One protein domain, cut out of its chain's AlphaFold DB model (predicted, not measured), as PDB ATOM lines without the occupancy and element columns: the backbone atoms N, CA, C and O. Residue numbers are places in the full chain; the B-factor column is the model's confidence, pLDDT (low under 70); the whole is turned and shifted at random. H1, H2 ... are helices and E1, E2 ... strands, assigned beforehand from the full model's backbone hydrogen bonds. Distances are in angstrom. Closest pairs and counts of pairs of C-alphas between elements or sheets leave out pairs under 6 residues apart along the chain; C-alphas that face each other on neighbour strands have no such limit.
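This is residues 35 to 88 of the 90 residues of an uncharacterized protein of Spongiibacteraceae bacterium (UniProt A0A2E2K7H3). What is the shape? A four-stranded sheet has helix H1 slantwise over one face, and past its edge strand E4 runs a stretch with no named element, residues 73 to 88, which folds back on itself where residues 81 to 82 pair antiparallel with residues 86 to 87. What builds it? Of 54 printed residues, under half are in E1, E2, E3, H1 and E4, class mixed. The mixed sheet runs E3 E2 E1 E4. The whole is compact, with a radius of gyration of the C-alphas of 10.3 A and spans of 30 by 21 by 17 A.

Which strands pair? E1, residues 35 to 39, is parallel to E4, residues 67 to 72, with N 37 and O 69 2.8 A apart. E2, residues 45 to 47, and E1 form an antiparallel hairpin, with N 38 and O 46 2.8 A apart. E3, residues 50 to 52, meets E2 only at a point. Where is the helix? H1, residues 54 to 62, is on the sheet at a height of 8.8 A, every O i to N i+4 pair within hydrogen-bond range.

Where does E1 begin? C-alpha 35 is at (-11.750, -44.757, -3.302). Where does E4 end? C-alpha 72 is at (-6.390, -31.727, -3.692).

Is there a cut? The printed part has none. Where is confidence low? The pLDDT is under 70 at residue 64 and residues 77 to 88.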
ATOM      1  N   TYR A  35     -12.183 -45.538  -4.450       83.06
ATOM      2  CA  TYR A  35     -11.750 -44.757  -3.302       83.06
ATOM      3  C   TYR A  35     -11.491 -43.311  -3.717       83.06
ATOM      4  O   TYR A  35     -10.632 -43.028  -4.548       83.06
ATOM      5  N   ALA A  36     -12.209 -42.381  -3.095       86.12
ATOM      6  CA  ALA A  36     -11.982 -40.953  -3.239       86.12
ATOM      7  C   ALA A  36     -11.012 -40.476  -2.154       86.12
ATOM      8  O   ALA A  36     -11.320 -40.533  -0.962       86.12
ATOM      9  N   ILE A  37      -9.842 -39.996  -2.559       87.00
ATOM     10  CA  ILE A  37      -8.833 -39.417  -1.676       87.00
ATOM     11  C   ILE A  37      -8.922 -37.898  -1.785       87.00
ATOM     12  O   ILE A  37      -8.759 -37.339  -2.866       87.00
ATOM     13  N   TYR A  38      -9.172 -37.223  -0.669       86.56
ATOM     14  CA  TYR A  38      -9.226 -35.768  -0.588       86.56
ATOM     15  C   TYR A  38      -8.165 -35.235   0.374       86.56
ATOM     16  O   TYR A  38      -8.028 -35.741   1.487       86.56
ATOM     17  N   ILE A  39      -7.430 -34.208  -0.047       86.75
ATOM     18  CA  ILE A  39      -6.452 -33.502   0.790       86.75
ATOM     19  C   ILE A  39      -6.978 -32.098   1.050       86.75
ATOM     20  O   ILE A  39      -7.240 -31.356   0.102       86.75
ATOM     21  N   ASP A  40      -7.122 -31.741   2.322       86.12
ATOM     22  CA  ASP A  40      -7.627 -30.429   2.722       86.12
ATOM     23  C   ASP A  40      -6.530 -29.356   2.832       86.12
ATOM     24  O   ASP A  40      -5.335 -29.623   2.708       86.12
ATOM     25  N   GLU A  41      -6.943 -28.122   3.118       86.88
ATOM     26  CA  GLU A  41      -6.073 -26.956   3.302       86.88
ATOM     27  C   GLU A  41      -5.075 -27.070   4.467       86.88
ATOM     28  O   GLU A  41      -4.103 -26.322   4.526       86.88
ATOM     29  N   LYS A  42      -5.293 -28.003   5.398       86.62
ATOM     30  CA  LYS A  42      -4.413 -28.284   6.540       86.62
ATOM     31  C   LYS A  42      -3.559 -29.528   6.309       86.62
ATOM     32  O   LYS A  42      -3.005 -30.060   7.274       86.62
ATOM     33  N   ASN A  43      -3.467 -30.004   5.066       80.69
ATOM     34  CA  ASN A  43      -2.751 -31.220   4.690       80.69
ATOM     35  C   ASN A  43      -3.268 -32.482   5.405       80.69
ATOM     36  O   ASN A  43      -2.528 -33.439   5.634       80.69
ATOM     37  N   ARG A  44      -4.548 -32.499   5.789       85.94
ATOM     38  CA  ARG A  44      -5.215 -33.687   6.325       85.94
ATOM     39  C   ARG A  44      -5.783 -34.489   5.168       85.94
ATOM     40  O   ARG A  44      -6.369 -33.934   4.240       85.94
ATOM     41  N   ILE A  45      -5.630 -35.805   5.258       86.12
ATOM     42  CA  ILE A  45      -6.042 -36.720   4.202       86.12
ATOM     43  C   ILE A  45      -7.339 -37.391   4.600       86.12
ATOM     44  O   ILE A  45      -7.512 -37.823   5.743       86.12
ATOM     45  N   PHE A  46      -8.238 -37.494   3.637       88.69
ATOM     46  CA  PHE A  46      -9.526 -38.131   3.777       88.69
ATOM     47  C   PHE A  46      -9.665 -39.203   2.705       88.69
ATOM     48  O   PHE A  46      -9.401 -38.943   1.537       88.69
ATOM     49  N   VAL A  47     -10.077 -40.404   3.094       88.50
ATOM     50  CA  VAL A  47     -10.400 -41.507   2.184       88.50
ATOM     51  C   VAL A  47     -11.892 -41.770   2.323       88.50
ATOM     52  O   VAL A  47     -12.356 -42.082   3.416       88.50
ATOM     53  N   ASN A  48     -12.649 -41.609   1.240       88.94
ATOM     54  CA  ASN A  48     -14.115 -41.692   1.226       88.94
ATOM     55  C   ASN A  48     -14.784 -40.796   2.289       88.94
ATOM     56  O   ASN A  48     -15.802 -41.156   2.868       88.94
ATOM     57  N   GLY A  49     -14.194 -39.625   2.563       84.50
ATOM     58  CA  GLY A  49     -14.685 -38.672   3.567       84.50
ATOM     59  C   GLY A  49     -14.237 -38.954   5.007       84.50
ATOM     60  O   GLY A  49     -14.428 -38.104   5.876       84.50
ATOM     61  N   GLU A  50     -13.582 -40.085   5.277       88.56
ATOM     62  CA  GLU A  50     -13.029 -40.399   6.597       88.56
ATOM     63  C   GLU A  50     -11.580 -39.950   6.720       88.56
ATOM     64  O   GLU A  50     -10.776 -40.172   5.815       88.56
ATOM     65  N   ARG A  51     -11.205 -39.397   7.878       87.38
ATOM     66  CA  ARG A  51      -9.812 -39.024   8.136       87.38
ATOM     67  C   ARG A  51      -8.913 -40.263   8.073       87.38
ATOM     68  O   ARG A  51      -9.125 -41.241   8.788       87.38
ATOM     69  N   ALA A  52      -7.887 -40.192   7.240       87.19
ATOM     70  CA  ALA A  52      -6.937 -41.262   6.990       87.19
ATOM     71  C   ALA A  52      -5.499 -40.798   7.248       87.19
ATOM     72  O   ALA A  52      -5.208 -39.606   7.359       87.19
ATOM     73  N   THR A  53      -4.596 -41.768   7.353       86.81
ATOM     74  CA  THR A  53      -3.151 -41.549   7.426       86.81
ATOM     75  C   THR A  53      -2.515 -41.754   6.053       86.81
ATOM     76  O   THR A  53      -3.079 -42.438   5.196       86.81
ATOM     77  N   GLU A  54      -1.310 -41.217   5.862       81.56
ATOM     78  CA  GLU A  54      -0.534 -41.437   4.634       81.56
ATOM     79  C   GLU A  54      -0.309 -42.930   4.367       81.56
ATOM     80  O   GLU A  54      -0.442 -43.394   3.241       81.56
ATOM     81  N   GLU A  55      -0.045 -43.722   5.411       83.38
ATOM     82  CA  GLU A  55       0.201 -45.160   5.270       83.38
ATOM     83  C   GLU A  55      -1.009 -45.911   4.685       83.38
ATOM     84  O   GLU A  55      -0.849 -46.786   3.829       83.38
ATOM     85  N   ARG A  56      -2.234 -45.544   5.100       82.19
ATOM     86  CA  ARG A  56      -3.477 -46.109   4.543       82.19
ATOM     87  C   ARG A  56      -3.590 -45.786   3.055       82.19
ATOM     88  O   ARG A  56      -3.957 -46.649   2.265       82.19
ATOM     89  N   VAL A  57      -3.227 -44.567   2.682       81.06
ATOM     90  CA  VAL A  57      -3.263 -44.071   1.305       81.06
ATOM     91  C   VAL A  57      -2.225 -44.772   0.426       81.06
ATOM     92  O   VAL A  57      -2.575 -45.263  -0.642       81.06
ATOM     93  N   TYR A  58      -0.986 -44.938   0.895       79.25
ATOM     94  CA  TYR A  58       0.042 -45.711   0.186       79.25
ATOM     95  C   TYR A  58      -0.326 -47.189   0.029       79.25
ATOM     96  O   TYR A  58       0.043 -47.827  -0.958       79.25
ATOM     97  N   ARG A  59      -1.038 -47.768   1.000       82.38
ATOM     98  CA  ARG A  59      -1.538 -49.144   0.899       82.38
ATOM     99  C   ARG A  59      -2.593 -49.274  -0.197       82.38
ATOM    100  O   ARG A  59      -2.494 -50.200  -0.990       82.38
ATOM    101  N   LEU A  60      -3.526 -48.323  -0.271       79.69
ATOM    102  CA  LEU A  60      -4.522 -48.248  -1.344       79.69
ATOM    103  C   LEU A  60      -3.849 -48.029  -2.705       79.69
ATOM    104  O   LEU A  60      -4.127 -48.751  -3.648       79.69
ATOM    105  N   GLY A  61      -2.886 -47.112  -2.792       76.31
ATOM    106  CA  GLY A  61      -2.152 -46.832  -4.028       76.31
ATOM    107  C   GLY A  61      -1.381 -48.017  -4.617       76.31
ATOM    108  O   GLY A  61      -1.149 -48.043  -5.823       76.31
ATOM    109  N   ARG A  62      -0.997 -48.995  -3.783       76.62
ATOM    110  CA  ARG A  62      -0.357 -50.250  -4.215       76.62
ATOM    111  C   ARG A  62      -1.351 -51.305  -4.694       76.62
ATOM    112  O   ARG A  62      -0.946 -52.258  -5.353       76.62
ATOM    113  N   ASP A  63      -2.624 -51.173  -4.344       77.19
ATOM    114  CA  ASP A  63      -3.642 -52.117  -4.770       77.19
ATOM    115  C   ASP A  63      -4.069 -51.799  -6.211       77.19
ATOM    116  O   ASP A  63      -4.695 -50.780  -6.507       77.19
ATOM    117  N   MET A  64      -3.711 -52.683  -7.146       68.62
ATOM    118  CA  MET A  64      -4.052 -52.495  -8.555       68.62
ATOM    119  C   MET A  64      -5.521 -52.817  -8.884       68.62
ATOM    120  O   MET A  64      -5.989 -52.522  -9.988       68.62
ATOM    121  N   THR A  65      -6.249 -53.422  -7.947       74.69
ATOM    122  CA  THR A  65      -7.628 -53.886  -8.145       74.69
ATOM    123  C   THR A  65      -8.671 -52.815  -7.845       74.69
ATOM    124  O   THR A  65      -9.820 -52.948  -8.263       74.69
ATOM    125  N   ILE A  66      -8.268 -51.734  -7.180       76.25
ATOM    126  CA  ILE A  66      -9.140 -50.618  -6.820       76.25
ATOM    127  C   ILE A  66      -9.016 -49.481  -7.834       76.25
ATOM    128  O   ILE A  66      -8.055 -49.424  -8.609       76.25
ATOM    129  N   ASP A  67      -9.990 -48.581  -7.843       79.00
ATOM    130  CA  ASP A  67      -9.915 -47.310  -8.561       79.00
ATOM    131  C   ASP A  67      -9.757 -46.169  -7.550       79.00
ATOM    132  O   ASP A  67     -10.279 -46.243  -6.435       79.00
ATOM    133  N   ILE A  68      -8.961 -45.161  -7.897       78.50
ATOM    134  CA  ILE A  68      -8.578 -44.097  -6.969       78.50
ATOM    135  C   ILE A  68      -8.783 -42.751  -7.650       78.50
ATOM    136  O   ILE A  68      -8.064 -42.394  -8.582       78.50
ATOM    137  N   GLU A  69      -9.726 -41.974  -7.132       83.06
ATOM    138  CA  GLU A  69      -9.924 -40.582  -7.522       83.06
ATOM    139  C   GLU A  69      -9.266 -39.683  -6.486       83.06
ATOM    140  O   GLU A  69      -9.590 -39.761  -5.303       83.06
ATOM    141  N   ILE A  70      -8.354 -38.815  -6.914       80.06
ATOM    142  CA  ILE A  70      -7.610 -37.961  -5.991       80.06
ATOM    143  C   ILE A  70      -7.954 -36.498  -6.245       80.06
ATOM    144  O   ILE A  70      -7.814 -35.998  -7.360       80.06
ATOM    145  N   LYS A  71      -8.389 -35.803  -5.194       81.75
ATOM    146  CA  LYS A  71      -8.700 -34.372  -5.198       81.75
ATOM    147  C   LYS A  71      -7.849 -33.659  -4.157       81.75
ATOM    148  O   LYS A  71      -7.790 -34.060  -2.998       81.75
ATOM    149  N   ARG A  72      -7.209 -32.569  -4.567       81.25
ATOM    150  CA  ARG A  72      -6.390 -31.727  -3.692       81.25
ATOM    151  C   ARG A  72      -7.040 -30.355  -3.561       81.25
ATOM    152  O   ARG A  72      -7.428 -29.764  -4.568       81.25
ATOM    153  N   HIS A  73      -7.148 -29.847  -2.338       83.38
ATOM    154  CA  HIS A  73      -7.519 -28.457  -2.106       83.38
ATOM    155  C   HIS A  73      -6.415 -27.523  -2.622       83.38
ATOM    156  O   HIS A  73      -5.234 -27.800  -2.443       83.38
ATOM    157  N   SER A  74      -6.772 -26.390  -3.227       80.44
ATOM    158  CA  SER A  74      -5.808 -25.469  -3.861       80.44
ATOM    159  C   SER A  74      -4.746 -24.906  -2.909       80.44
ATOM    160  O   SER A  74      -3.683 -24.484  -3.346       80.44
ATOM    161  N   GLN A  75      -5.031 -24.903  -1.606       79.75
ATOM    162  CA  GLN A  75      -4.123 -24.435  -0.553       79.75
ATOM    163  C   GLN A  75      -3.316 -25.563   0.111       79.75
ATOM    164  O   GLN A  75      -2.519 -25.293   1.005       79.75
ATOM    165  N   ALA A  76      -3.530 -26.821  -0.284       74.06
ATOM    166  CA  ALA A  76      -2.794 -27.951   0.266       74.06
ATOM    167  C   ALA A  76      -1.380 -28.011  -0.330       74.06
ATOM    168  O   ALA A  76      -1.202 -28.072  -1.551       74.06
ATOM    169  N   SER A  77      -0.370 -28.040   0.540       69.69
ATOM    170  CA  SER A  77       1.044 -28.130   0.158       69.69
ATOM    171  C   SER A  77       1.550 -29.569   0.060       69.69
ATOM    172  O   SER A  77       2.702 -29.790  -0.302       69.69
ATOM    173  N   LEU A  78       0.736 -30.542   0.473       66.56
ATOM    174  CA  LEU A  78       1.132 -31.941   0.551       66.56
ATOM    175  C   LEU A  78       0.891 -32.642  -0.792       66.56
ATOM    176  O   LEU A  78      -0.215 -32.636  -1.335       66.56
ATOM    177  N   THR A  79       1.962 -33.233  -1.315       62.19
ATOM    178  CA  THR A  79       2.060 -33.791  -2.667       62.19
ATOM    179  C   THR A  79       2.208 -35.304  -2.560       62.19
ATOM    180  O   THR A  79       3.169 -35.782  -1.961       62.19
ATOM    181  N   PHE A  80       1.279 -36.066  -3.145       61.97
ATOM    182  CA  PHE A  80       1.396 -37.524  -3.242       61.97
ATOM    183  C   PHE A  80       1.719 -37.948  -4.667       61.97
ATOM    184  O   PHE A  80       1.020 -37.593  -5.619       61.97
ATOM    185  N   CYS A  81       2.755 -38.772  -4.783       60.12
ATOM    186  CA  CYS A  81       3.093 -39.466  -6.012       60.12
ATOM    187  C   CYS A  81       2.802 -40.948  -5.822       60.12
ATOM    188  O   CYS A  81       3.515 -41.646  -5.099       60.12
ATOM    189  N   PHE A  82       1.747 -41.435  -6.472       62.59
ATOM    190  CA  PHE A  82       1.528 -42.870  -6.580       62.59
ATOM    191  C   PHE A  82       2.378 -43.370  -7.733       62.59
ATOM    192  O   PHE A  82       2.128 -43.010  -8.882       62.59
ATOM    193  N   GLN A  83       3.378 -44.183  -7.395       50.16
ATOM    194  CA  GLN A  83       4.469 -44.629  -8.266       50.16
ATOM    195  C   GLN A  83       4.016 -45.198  -9.627       50.16
ATOM    196  O   GLN A  83       4.803 -45.202 -10.565       50.16
ATOM    197  N   GLU A  84       2.754 -45.628  -9.756       49.78
ATOM    198  CA  GLU A  84       2.218 -46.270 -10.965       49.78
ATOM    199  C   GLU A  84       0.886 -45.693 -11.480       49.78
ATOM    200  O   GLU A  84       0.349 -46.210 -12.458       49.78
ATOM    201  N   ARG A  85       0.313 -44.650 -10.855       52.97
ATOM    202  CA  ARG A  85      -1.039 -44.178 -11.224       52.97
ATOM    203  C   ARG A  85      -1.112 -42.711 -11.605       52.97
ATOM    204  O   ARG A  85      -1.529 -42.436 -12.720       52.97
ATOM    205  N   VAL A  86      -0.699 -41.791 -10.734       52.97
ATOM    206  CA  VAL A  86      -0.653 -40.340 -10.998       52.97
ATOM    207  C   VAL A  86       0.256 -39.683  -9.952       52.97
ATOM    208  O   VAL A  86       0.193 -40.016  -8.764       52.97
ATOM    209  N   CYS A  87       1.068 -38.717 -10.382       55.91
ATOM    210  CA  CYS A  87       1.692 -37.742  -9.493       55.91
ATOM    211  C   CYS A  87       0.792 -36.510  -9.417       55.91
ATOM    212  O   CYS A  87       0.477 -35.925 -10.452       55.91
ATOM    213  N   ILE A  88       0.377 -36.103  -8.216       54.69
ATOM    214  CA  ILE A  88      -0.247 -34.790  -8.032       54.69
ATOM    215  C   ILE A  88       0.891 -33.772  -8.053       54.69
ATOM    216  O   ILE A  88       1.447 -33.474  -7.006       54.69
TER     217      ILE A  88